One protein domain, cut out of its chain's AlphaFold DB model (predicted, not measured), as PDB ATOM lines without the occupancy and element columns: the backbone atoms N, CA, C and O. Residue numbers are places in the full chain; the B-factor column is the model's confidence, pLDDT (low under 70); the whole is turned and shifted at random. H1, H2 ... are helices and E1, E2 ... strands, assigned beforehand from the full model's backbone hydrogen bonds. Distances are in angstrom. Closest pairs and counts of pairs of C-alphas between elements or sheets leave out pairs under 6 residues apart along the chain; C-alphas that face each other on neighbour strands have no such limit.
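AT A GLANCE: This is residues 242 to 249 and 259 to 335 of the 921 residues of the protein "DUF659 domain-containing protein" of Ceratobasidium theobromae (UniProt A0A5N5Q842). A small twisted sheet of three strands makes one end of an elongated body, and four helices gather at the other end, with H1 and H2 between the sheet and H4, and H3 meeting H4 at a corner. The long axis runs from the loop that joins E1 and E2 to the last turn of H4. The printed part has 85 residues, with four named helices and three named strands in the order H1 E1 E2 E3 H2 H3 H4; the sheet order is E1 - E2 - E3, antiparallel throughout, and the class is mixed, helices and strands. It is compact, with a radius of gyration of the C-alphas of 12.9 A, and spans 38 by 24 by 21 A.

HOW THE PARTS SIT: Start at residues 242 to 249, which hold no named element, and cross the cut to H1, residues 261 to 266. It only grazes the sheet of E1, residues 267 to 272, E2, residues 282 to 286, and E3, residues 295 to 297, and it does so with its residues 264 to 266. The three strands form a meander, each the antiparallel neighbour of the one before. In the hairpin of E1 and E2, find N 268 and O 285 within hydrogen-bond range at 2.9 A; in the hairpin of E2 and E3, find N 296 and O 284 at 2.8 A. Go on to H2, residues 303 to 310, which is on the sheet with 12 pairs of C-alphas within 10 A. H2 and H1 touch, closest at the C-alphas of Leu 303 and Ala 263, 6.1 A apart, and run the same way at a tilt of 36 degrees, only just steep. H3, residues 314 to 319, and H4, residues 321 to 333, are not on the sheet. H3 and H4 touch only at the corner, closest at the C-alphas of Cys 317 and Tyr 324, 5.3 A apart. H4 touches H2, closest at the C-alphas of Ala 327 and Leu 307, 5.7 A apart, at a steep tilt of 44 degrees, opposite ways. With residues 323 to 327 alone H4 only just touches H1, with 3 pairs of C-alphas within 8 A, the closest being Ala 327 and Leu 262 at 7.2 A. In H1, H2, H3 and H4 every O i to N i+4 pair is within hydrogen-bond range.

IN THESE COORDINATES: Find C-alpha 261 at (188.579, -9.689, 37.563), where H1 begins. E1 runs 15.6 A to C-alpha 272 at (166.446, -6.864, 28.181), and E2 runs 13.8 A. H2 spans 10.4 A, and H4 runs 18.4 A to C-alpha 333 at (190.317, -3.292, 52.077).

THE WHOLE: The C-alphas of Asp 274 and Ala 335, 41.3 A apart, are the two farthest apart. Residues 250 to 258 are not printed, and C-alphas 249 and 259 are 10.1 A apart across the cut. No link between named elements is long. Mean pLDDT of the printed part is 74.0; look under 70 at residues 242 to 249, 259, 271 to 281, 289 to 291 and 299 to 300.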
ATOM      1  N   ASP A 242     167.833 -12.863  27.825       52.53
ATOM      2  CA  ASP A 242     168.763 -13.575  26.938       52.53
ATOM      3  C   ASP A 242     170.189 -13.473  27.496       52.53
ATOM      4  O   ASP A 242     170.809 -12.404  27.457       52.53
ATOM      5  N   ASP A 243     170.702 -14.589  28.016       49.44
ATOM      6  CA  ASP A 243     172.055 -14.693  28.566       49.44
ATOM      7  C   ASP A 243     173.062 -15.079  27.475       49.44
ATOM      8  O   ASP A 243     173.445 -16.240  27.315       49.44
ATOM      9  N   GLU A 244     173.528 -14.087  26.718       47.81
ATOM     10  CA  GLU A 244     174.761 -14.251  25.950       47.81
ATOM     11  C   GLU A 244     175.960 -14.229  26.898       47.81
ATOM     12  O   GLU A 244     176.222 -13.231  27.569       47.81
ATOM     13  N   VAL A 245     176.729 -15.324  26.915       39.91
ATOM     14  CA  VAL A 245     178.025 -15.396  27.605       39.91
ATOM     15  C   VAL A 245     179.027 -14.524  26.848       39.91
ATOM     16  O   VAL A 245     179.837 -14.999  26.053       39.91
ATOM     17  N   TYR A 246     178.938 -13.214  27.073       41.47
ATOM     18  CA  TYR A 246     179.820 -12.230  26.471       41.47
ATOM     19  C   TYR A 246     181.218 -12.396  27.069       41.47
ATOM     20  O   TYR A 246     181.479 -11.997  28.206       41.47
ATOM     21  N   ALA A 247     182.121 -13.025  26.316       35.19
ATOM     22  CA  ALA A 247     183.511 -13.157  26.717       35.19
ATOM     23  C   ALA A 247     184.125 -11.753  26.850       35.19
ATOM     24  O   ALA A 247     184.296 -11.044  25.862       35.19
ATOM     25  N   LEU A 248     184.475 -11.355  28.077       43.97
ATOM     26  CA  LEU A 248     185.009 -10.023  28.405       43.97
ATOM     27  C   LEU A 248     186.365  -9.700  27.736       43.97
ATOM     28  O   LEU A 248     186.839  -8.572  27.824       43.97
ATOM     29  N   ALA A 249     186.965 -10.663  27.034       32.44
ATOM     30  CA  ALA A 249     188.278 -10.574  26.399       32.44
ATOM     31  C   ALA A 249     188.361  -9.664  25.151       32.44
ATOM     32  O   ALA A 249     189.466  -9.399  24.683       32.44
ATOM     33  N   HIS A 259     189.868  -3.265  33.859       58.84
ATOM     34  CA  HIS A 259     189.059  -4.394  34.317       58.84
ATOM     35  C   HIS A 259     189.471  -4.828  35.731       58.84
ATOM     36  O   HIS A 259     190.655  -4.869  36.059       58.84
ATOM     37  N   ASN A 260     188.486  -5.203  36.549       70.81
ATOM     38  CA  ASN A 260     188.696  -5.863  37.836       70.81
ATOM     39  C   ASN A 260     188.090  -7.270  37.733       70.81
ATOM     40  O   ASN A 260     186.879  -7.425  37.570       70.81
ATOM     41  N   GLU A 261     188.949  -8.287  37.792       79.19
ATOM     42  CA  GLU A 261     188.579  -9.689  37.563       79.19
ATOM     43  C   GLU A 261     187.553 -10.202  38.587       79.19
ATOM     44  O   GLU A 261     186.656 -10.976  38.254       79.19
ATOM     45  N   LEU A 262     187.636  -9.734  39.836       82.31
ATOM     46  CA  LEU A 262     186.692 -10.102  40.887       82.31
ATOM     47  C   LEU A 262     185.291  -9.539  40.597       82.31
ATOM     48  O   LEU A 262     184.313 -10.274  40.696       82.31
ATOM     49  N   ALA A 263     185.176  -8.284  40.155       80.00
ATOM     50  CA  ALA A 263     183.912  -7.729  39.673       80.00
ATOM     51  C   ALA A 263     183.367  -8.523  38.476       80.00
ATOM     52  O   ALA A 263     182.189  -8.875  38.473       80.00
ATOM     53  N   ASP A 264     184.221  -8.856  37.505       79.44
ATOM     54  CA  ASP A 264     183.867  -9.656  36.326       79.44
ATOM     55  C   ASP A 264     183.389 -11.079  36.697       79.44
ATOM     56  O   ASP A 264     182.506 -11.622  36.036       79.44
ATOM     57  N   ARG A 265     183.887 -11.665  37.797       81.38
ATOM     58  CA  ARG A 265     183.429 -12.957  38.350       81.38
ATOM     59  C   ARG A 265     182.157 -12.854  39.211       81.38
ATOM     60  O   ARG A 265     181.482 -13.865  39.413       81.38
ATOM     61  N   LEU A 266     181.816 -11.664  39.716       83.50
ATOM     62  CA  LEU A 266     180.661 -11.415  40.595       83.50
ATOM     63  C   LEU A 266     179.372 -11.017  39.857       83.50
ATOM     64  O   LEU A 266     178.292 -11.123  40.452       83.50
ATOM     65  N   VAL A 267     179.451 -10.570  38.595       82.56
ATOM     66  CA  VAL A 267     178.271 -10.178  37.801       82.56
ATOM     67  C   VAL A 267     178.208 -10.811  36.412       82.56
ATOM     68  O   VAL A 267     179.216 -10.965  35.733       82.56
ATOM     69  N   ILE A 268     176.990 -11.112  35.959       77.19
ATOM     70  CA  ILE A 268     176.688 -11.569  34.593       77.19
ATOM     71  C   ILE A 268     176.229 -10.360  33.758       77.19
ATOM     72  O   ILE A 268     175.539  -9.478  34.272       77.19
ATOM     73  N   SER A 269     176.630 -10.292  32.485       72.94
ATOM     74  CA  SER A 269     176.114  -9.319  31.507       72.94
ATOM     75  C   SER A 269     174.811  -9.847  30.902       72.94
ATOM     76  O   SER A 269     174.797 -10.945  30.355       72.94
ATOM     77  N   CYS A 270     173.729  -9.070  30.993       70.75
ATOM     78  CA  CYS A 270     172.410  -9.441  30.479       70.75
ATOM     79  C   CYS A 270     171.790  -8.286  29.673       70.75
ATOM     80  O   CYS A 270     171.951  -7.102  30.005       70.75
ATOM     81  N   TYR A 271     170.999  -8.628  28.654       69.50
ATOM     82  CA  TYR A 271     170.172  -7.682  27.899       69.50
ATOM     83  C   TYR A 271     168.684  -7.876  28.207       69.50
ATOM     84  O   TYR A 271     168.224  -8.970  28.528       69.50
ATOM     85  N   LEU A 272     167.907  -6.794  28.106       62.38
ATOM     86  CA  LEU A 272     166.446  -6.864  28.181       62.38
ATOM     87  C   LEU A 272     165.895  -7.576  26.933       62.38
ATOM     88  O   LEU A 272     166.133  -7.082  25.829       62.38
ATOM     89  N   LYS A 273     165.116  -8.658  27.107       54.41
ATOM     90  CA  LYS A 273     164.340  -9.268  26.012       54.41
ATOM     91  C   LYS A 273     163.455  -8.232  25.321       54.41
ATOM     92  O   LYS A 273     163.072  -7.217  25.912       54.41
ATOM     93  N   ASP A 274     163.171  -8.496  24.049       58.53
ATOM     94  CA  ASP A 274     162.330  -7.675  23.171       58.53
ATOM     95  C   ASP A 274     162.821  -6.222  22.980       58.53
ATOM     96  O   ASP A 274     162.044  -5.325  22.641       58.53
ATOM     97  N   LYS A 275     164.121  -5.955  23.196       60.19
ATOM     98  CA  LYS A 275     164.726  -4.623  23.026       60.19
ATOM     99  C   LYS A 275     166.068  -4.652  22.285       60.19
ATOM    100  O   LYS A 275     166.844  -5.588  22.449       60.19
ATOM    101  N   PRO A 276     166.400  -3.594  21.517       64.25
ATOM    102  CA  PRO A 276     167.662  -3.528  20.787       64.25
ATOM    103  C   PRO A 276     168.865  -3.471  21.740       64.25
ATOM    104  O   PRO A 276     168.912  -2.630  22.652       64.25
ATOM    105  N   LYS A 277     169.855  -4.338  21.489       64.81
ATOM    106  CA  LYS A 277     171.141  -4.381  22.200       64.81
ATOM    107  C   LYS A 277     171.860  -3.039  22.046       64.81
ATOM    108  O   LYS A 277     172.334  -2.687  20.974       64.81
ATOM    109  N   THR A 278     171.858  -2.259  23.121       68.81
ATOM    110  CA  THR A 278     172.389  -0.891  23.211       68.81
ATOM    111  C   THR A 278     172.799  -0.624  24.658       68.81
ATOM    112  O   THR A 278     172.220  -1.214  25.573       68.81
ATOM    113  N   ASP A 279     173.724   0.307  24.904       62.19
ATOM    114  CA  ASP A 279     174.223   0.614  26.260       62.19
ATOM    115  C   ASP A 279     173.144   0.998  27.278       62.19
ATOM    116  O   ASP A 279     173.306   0.786  28.478       62.19
ATOM    117  N   LYS A 280     172.015   1.542  26.808       65.06
ATOM    118  CA  LYS A 280     170.865   1.903  27.653       65.06
ATOM    119  C   LYS A 280     170.041   0.685  28.101       65.06
ATOM    120  O   LYS A 280     169.290   0.796  29.066       65.06
ATOM    121  N   ASN A 281     170.174  -0.450  27.411       67.69
ATOM    122  CA  ASN A 281     169.504  -1.716  27.719       67.69
ATOM    123  C   ASN A 281     170.456  -2.771  28.322       67.69
ATOM    124  O   ASN A 281     169.970  -3.743  28.899       67.69
ATOM    125  N   HIS A 282     171.777  -2.577  28.232       74.38
ATOM    126  CA  HIS A 282     172.797  -3.430  28.849       74.38
ATOM    127  C   HIS A 282     172.802  -3.284  30.384       74.38
ATOM    128  O   HIS A 282     172.890  -2.174  30.923       74.38
ATOM    129  N   HIS A 283     172.698  -4.411  31.089       77.00
ATOM    130  CA  HIS A 283     172.684  -4.483  32.549       77.00
ATOM    131  C   HIS A 283     173.671  -5.534  33.069       77.00
ATOM    132  O   HIS A 283     173.912  -6.546  32.419       77.00
ATOM    133  N   PHE A 284     174.175  -5.315  34.282       78.31
ATOM    134  CA  PHE A 284     174.949  -6.295  35.040       78.31
ATOM    135  C   PHE A 284     174.107  -6.843  36.187       78.31
ATOM    136  O   PHE A 284     173.519  -6.076  36.949       78.31
ATOM    137  N   TRP A 285     174.014  -8.160  36.289       76.44
ATOM    138  CA  TRP A 285     173.190  -8.883  37.256       76.44
ATOM    139  C   TRP A 285     174.075  -9.623  38.258       76.44
ATOM    140  O   TRP A 285     175.207  -9.959  37.929       76.44
ATOM    141  N   CYS A 286     173.588  -9.905  39.468       82.31
ATOM    142  CA  CYS A 286     174.320 -10.782  40.390       82.31
ATOM    143  C   CYS A 286     174.573 -12.157  39.745       82.31
ATOM    144  O   CYS A 286     173.685 -12.691  39.086       82.31
ATOM    145  N   VAL A 287     175.747 -12.757  39.967       79.94
ATOM    146  CA  VAL A 287     176.091 -14.090  39.433       79.94
ATOM    147  C   VAL A 287     175.163 -15.221  39.919       79.94
ATOM    148  O   VAL A 287     175.123 -16.279  39.299       79.94
ATOM    149  N   ALA A 288     174.379 -14.995  40.979       72.94
ATOM    150  CA  ALA A 288     173.295 -15.869  41.448       72.94
ATOM    151  C   ALA A 288     171.899 -15.404  40.953       72.94
ATOM    152  O   ALA A 288     170.928 -15.388  41.712       72.94
ATOM    153  N   SER A 289     171.823 -14.946  39.702       68.25
ATOM    154  CA  SER A 289     170.718 -14.196  39.073       68.25
ATOM    155  C   SER A 289     169.319 -14.798  39.229       68.25
ATOM    156  O   SER A 289     168.370 -14.079  39.544       68.25
ATOM    157  N   SER A 290     169.192 -16.108  39.028       66.88
ATOM    158  CA  SER A 290     167.927 -16.859  39.046       66.88
ATOM    159  C   SER A 290     167.159 -16.754  40.372       66.88
ATOM    160  O   SER A 290     165.926 -16.790  40.381       66.88
ATOM    161  N   LEU A 291     167.869 -16.529  41.484       69.44
ATOM    162  CA  LEU A 291     167.281 -16.271  42.806       69.44
ATOM    163  C   LEU A 291     167.555 -14.844  43.320       69.44
ATOM    164  O   LEU A 291     166.773 -14.311  44.111       69.44
ATOM    165  N   CYS A 292     168.628 -14.190  42.867       77.44
ATOM    166  CA  CYS A 292     169.028 -12.858  43.313       77.44
ATOM    167  C   CYS A 292     168.635 -11.756  42.314       77.44
ATOM    168  O   CYS A 292     169.359 -11.456  41.367       77.44
ATOM    169  N   GLY A 293     167.529 -11.055  42.587       76.25
ATOM    170  CA  GLY A 293     167.013  -9.963  41.745       76.25
ATOM    171  C   GLY A 293     167.825  -8.652  41.724       76.25
ATOM    172  O   GLY A 293     167.247  -7.595  41.452       76.25
ATOM    173  N   PHE A 294     169.122  -8.675  42.047       82.44
ATOM    174  CA  PHE A 294     169.992  -7.494  42.010       82.44
ATOM    175  C   PHE A 294     170.498  -7.198  40.595       82.44
ATOM    176  O   PHE A 294     170.968  -8.088  39.886       82.44
ATOM    177  N   LYS A 295     170.447  -5.916  40.212       81.31
ATOM    178  CA  LYS A 295     170.873  -5.428  38.898       81.31
ATOM    179  C   LYS A 295     171.459  -4.017  38.951       81.31
ATOM    180  O   LYS A 295     170.963  -3.145  39.665       81.31
ATOM    181  N   LEU A 296     172.448  -3.786  38.100       80.19
ATOM    182  CA  LEU A 296     173.089  -2.513  37.786       80.19
ATOM    183  C   LEU A 296     172.862  -2.204  36.298       80.19
ATOM    184  O   LEU A 296     172.794  -3.113  35.475       80.19
ATOM    185  N   ALA A 297     172.757  -0.928  35.932       75.38
ATOM    186  CA  ALA A 297     172.850  -0.509  34.528       75.38
ATOM    187  C   ALA A 297     174.330  -0.382  34.123       75.38
ATOM    188  O   ALA A 297     175.156  -0.098  34.994       75.38
ATOM    189  N   ASN A 298     174.661  -0.516  32.831       70.56
ATOM    190  CA  ASN A 298     176.044  -0.386  32.335       70.56
ATOM    191  C   ASN A 298     176.743   0.889  32.868       70.56
ATOM    192  O   ASN A 298     177.821   0.836  33.457       70.56
ATOM    193  N   THR A 299     176.041   2.027  32.828       63.84
ATOM    194  CA  THR A 299     176.504   3.342  33.328       63.84
ATOM    195  C   THR A 299     176.740   3.437  34.846       63.84
ATOM    196  O   THR A 299     177.115   4.500  35.340       63.84
ATOM    197  N   LYS A 300     176.513   2.360  35.608       63.97
ATOM    198  CA  LYS A 300     176.741   2.271  37.061       63.97
ATOM    199  C   LYS A 300     177.641   1.095  37.468       63.97
ATOM    200  O   LYS A 300     177.656   0.735  38.644       63.97
ATOM    201  N   ARG A 301     178.400   0.506  36.533       70.19
ATOM    202  CA  ARG A 301     179.357  -0.589  36.784       70.19
ATOM    203  C   ARG A 301     180.565  -0.126  37.621       70.19
ATOM    204  O   ARG A 301     181.664   0.046  37.110       70.19
ATOM    205  N   GLN A 302     180.355   0.107  38.915       75.56
ATOM    206  CA  GLN A 302     181.397   0.468  39.882       75.56
ATOM    207  C   GLN A 302     181.661  -0.692  40.842       75.56
ATOM    208  O   GLN A 302     180.715  -1.227  41.422       75.56
ATOM    209  N   LEU A 303     182.940  -1.013  41.063       79.06
ATOM    210  CA  LEU A 303     183.399  -2.068  41.976       79.06
ATOM    211  C   LEU A 303     182.734  -1.965  43.360       79.06
ATOM    212  O   LEU A 303     182.122  -2.929  43.810       79.06
ATOM    213  N   ASP A 304     182.727  -0.769  43.967       76.12
ATOM    214  CA  ASP A 304     182.052  -0.499  45.249       76.12
ATOM    215  C   ASP A 304     180.589  -0.974  45.284       76.12
ATOM    216  O   ASP A 304     180.132  -1.493  46.298       76.12
ATOM    217  N   GLN A 305     179.831  -0.774  44.197       80.06
ATOM    218  CA  GLN A 305     178.402  -1.109  44.139       80.06
ATOM    219  C   GLN A 305     178.176  -2.614  43.945       80.06
ATOM    220  O   GLN A 305     177.186  -3.145  44.447       80.06
ATOM    221  N   ILE A 306     179.096  -3.290  43.250       84.38
ATOM    222  CA  ILE A 306     179.099  -4.746  43.075       84.38
ATOM    223  C   ILE A 306     179.453  -5.412  44.407       84.38
ATOM    224  O   ILE A 306     178.620  -6.126  44.962       84.38
ATOM    225  N   LEU A 307     180.619  -5.094  44.980       85.19
ATOM    226  CA  LEU A 307     181.085  -5.650  46.254       85.19
ATOM    227  C   LEU A 307     180.069  -5.440  47.383       85.19
ATOM    228  O   LEU A 307     179.714  -6.390  48.078       85.19
ATOM    229  N   ARG A 308     179.526  -4.221  47.520       83.25
ATOM    230  CA  ARG A 308     178.512  -3.884  48.536       83.25
ATOM    231  C   ARG A 308     177.236  -4.719  48.417       83.25
ATOM    232  O   ARG A 308     176.573  -4.943  49.428       83.25
ATOM    233  N   HIS A 309     176.876  -5.159  47.212       85.81
ATOM    234  CA  HIS A 309     175.808  -6.136  47.035       85.81
ATOM    235  C   HIS A 309     176.282  -7.549  47.396       85.81
ATOM    236  O   HIS A 309     175.616  -8.216  48.184       85.81
ATOM    237  N   SER A 310     177.423  -7.987  46.861       85.69
ATOM    238  CA  SER A 310     177.967  -9.335  47.056       85.69
ATOM    239  C   SER A 310     178.119  -9.697  48.535       85.69
ATOM    240  O   SER A 310     177.569 -10.708  48.963       85.69
ATOM    241  N   VAL A 311     178.717  -8.819  49.352       84.50
ATOM    242  CA  VAL A 311     178.876  -9.021  50.810       84.50
ATOM    243  C   VAL A 311     177.564  -8.920  51.606       84.50
ATOM    244  O   VAL A 311     177.571  -9.041  52.831       84.50
ATOM    245  N   ARG A 312     176.438  -8.648  50.936       80.94
ATOM    246  CA  ARG A 312     175.070  -8.612  51.485       80.94
ATOM    247  C   ARG A 312     174.138  -9.621  50.795       80.94
ATOM    248  O   ARG A 312     172.935  -9.593  51.041       80.94
ATOM    249  N   CYS A 313     174.652 -10.481  49.913       83.19
ATOM    250  CA  CYS A 313     173.854 -11.438  49.154       83.19
ATOM    251  C   CYS A 313     173.880 -12.818  49.841       83.19
ATOM    252  O   CYS A 313     174.882 -13.527  49.720       83.19
ATOM    253  N   PRO A 314     172.799 -13.245  50.531       74.69
ATOM    254  CA  PRO A 314     172.791 -14.524  51.247       74.69
ATOM    255  C   PRO A 314     172.919 -15.718  50.291       74.69
ATOM    256  O   PRO A 314     173.578 -16.701  50.612       74.69
ATOM    257  N   ILE A 315     172.362 -15.599  49.081       79.19
ATOM    258  CA  ILE A 315     172.427 -16.638  48.046       79.19
ATOM    259  C   ILE A 315     173.869 -16.814  47.550       79.19
ATOM    260  O   ILE A 315     174.317 -17.942  47.382       79.19
ATOM    261  N   LEU A 316     174.623 -15.722  47.358       82.25
ATOM    262  CA  LEU A 316     176.035 -15.800  46.969       82.25
ATOM    263  C   LEU A 316     176.883 -16.430  48.082       82.25
ATOM    264  O   LEU A 316     177.724 -17.275  47.790       82.25
ATOM    265  N   CYS A 317     176.626 -16.047  49.336       81.56
ATOM    266  CA  CYS A 317     177.295 -16.597  50.516       81.56
ATOM    267  C   CYS A 317     177.120 -18.121  50.631       81.56
ATOM    268  O   CYS A 317     178.074 -18.812  50.971       81.56
ATOM    269  N   TYR A 318     175.924 -18.638  50.330       72.62
ATOM    270  CA  TYR A 318     175.626 -20.072  50.378       72.62
ATOM    271  C   TYR A 318     176.121 -20.833  49.136       72.62
ATOM    272  O   TYR A 318     176.774 -21.863  49.254       72.62
ATOM    273  N   TRP A 319     175.846 -20.321  47.931       77.12
ATOM    274  CA  TRP A 319     176.144 -21.022  46.674       77.12
ATOM    275  C   TRP A 319     177.628 -20.999  46.285       77.12
ATOM    276  O   TRP A 319     178.111 -21.937  45.652       77.12
ATOM    277  N   LYS A 320     178.354 -19.922  46.617       82.69
ATOM    278  CA  LYS A 320     179.786 -19.756  46.312       82.69
ATOM    279  C   LYS A 320     180.518 -19.059  47.468       82.69
ATOM    280  O   LYS A 320     180.949 -17.912  47.302       82.69
ATOM    281  N   PRO A 321     180.700 -19.738  48.617       82.12
ATOM    282  CA  PRO A 321     181.339 -19.157  49.799       82.12
ATOM    283  C   PRO A 321     182.745 -18.607  49.517       82.12
ATOM    284  O   PRO A 321     183.074 -17.526  49.991       82.12
ATOM    285  N   GLU A 322     183.545 -19.265  48.671       84.81
ATOM    286  CA  GLU A 322     184.879 -18.780  48.267       84.81
ATOM    287  C   GLU A 322     184.833 -17.422  47.545       84.81
ATOM    288  O   GLU A 322     185.610 -16.515  47.841       84.81
ATOM    289  N   LEU A 323     183.901 -17.262  46.600       85.75
ATOM    290  CA  LEU A 323     183.737 -16.029  45.825       85.75
ATOM    291  C   LEU A 323     183.117 -14.913  46.679       85.75
ATOM    292  O   LEU A 323     183.466 -13.744  46.517       85.75
ATOM    293  N   TYR A 324     182.231 -15.274  47.613       87.31
ATOM    294  CA  TYR A 324     181.744 -14.362  48.643       87.31
ATOM    295  C   TYR A 324     182.893 -13.883  49.545       87.31
ATOM    296  O   TYR A 324     183.030 -12.678  49.734       87.31
ATOM    297  N   ALA A 325     183.758 -14.779  50.030       86.25
ATOM    298  CA  ALA A 325     184.901 -14.435  50.878       86.25
ATOM    299  C   ALA A 325     185.929 -13.549  50.150       86.25
ATOM    300  O   ALA A 325     186.429 -12.584  50.726       86.25
ATOM    301  N   GLN A 326     186.189 -13.803  48.862       87.94
ATOM    302  CA  GLN A 326     187.022 -12.925  48.026       87.94
ATOM    303  C   GLN A 326     186.417 -11.512  47.914       87.94
ATOM    304  O   GLN A 326     187.121 -10.523  48.114       87.94
ATOM    305  N   ALA A 327     185.101 -11.401  47.689       88.94
ATOM    306  CA  ALA A 327     184.393 -10.117  47.721       88.94
ATOM    307  C   ALA A 327     184.390  -9.461  49.116       88.94
ATOM    308  O   ALA A 327     184.367  -8.235  49.224       88.94
ATOM    309  N   GLU A 328     184.407 -10.264  50.180       87.62
ATOM    310  CA  GLU A 328     184.413  -9.810  51.569       87.62
ATOM    311  C   GLU A 328     185.736  -9.140  51.952       87.62
ATOM    312  O   GLU A 328     185.720  -8.052  52.533       87.62
ATOM    313  N   VAL A 329     186.863  -9.747  51.567       88.88
ATOM    314  CA  VAL A 329     188.213  -9.207  51.788       88.88
ATOM    315  C   VAL A 329     188.444  -7.936  50.967       88.88
ATOM    316  O   VAL A 329     188.837  -6.921  51.540       88.88
ATOM    317  N   GLU A 330     188.130  -7.937  49.666       89.12
ATOM    318  CA  GLU A 330     188.243  -6.747  48.799       89.12
ATOM    319  C   GLU A 330     187.418  -5.569  49.363       89.12
ATOM    320  O   GLU A 330     187.899  -4.441  49.487       89.12
ATOM    321  N   TYR A 331     186.176  -5.826  49.798       89.12
ATOM    322  CA  TYR A 331     185.321  -4.780  50.366       89.12
ATOM    323  C   TYR A 331     185.811  -4.260  51.725       89.12
ATOM    324  O   TYR A 331     185.588  -3.094  52.054       89.12
ATOM    325  N   ALA A 332     186.488  -5.096  52.513       87.19
ATOM    326  CA  ALA A 332     187.118  -4.683  53.761       87.19
ATOM    327  C   ALA A 332     188.358  -3.805  53.508       87.19
ATOM    328  O   ALA A 332     188.484  -2.748  54.126       87.19
ATOM    329  N   GLN A 333     189.188  -4.134  52.509       87.69
ATOM    330  CA  GLN A 333     190.317  -3.292  52.077       87.69
ATOM    331  C   GLN A 333     189.881  -1.890  51.614       87.69
ATOM    332  O   GLN A 333     190.662  -0.938  51.661       87.69
ATOM    333  N   HIS A 334     188.619  -1.704  51.212       87.62
ATOM    334  CA  HIS A 334     188.092  -0.378  50.894       87.62
ATOM    335  C   HIS A 334     187.930   0.540  52.129       87.62
ATOM    336  O   HIS A 334     187.804   1.759  51.942       87.62
ATOM    337  N   ALA A 335     187.975   0.004  53.356       87.31
ATOM    338  CA  ALA A 335     187.803   0.737  54.611       87.31
ATOM    339  C   ALA A 335     188.935   1.748  54.907       87.31
ATOM    340  O   ALA A 335     190.103   1.482  54.610       87.31
TER     341      ALA A 335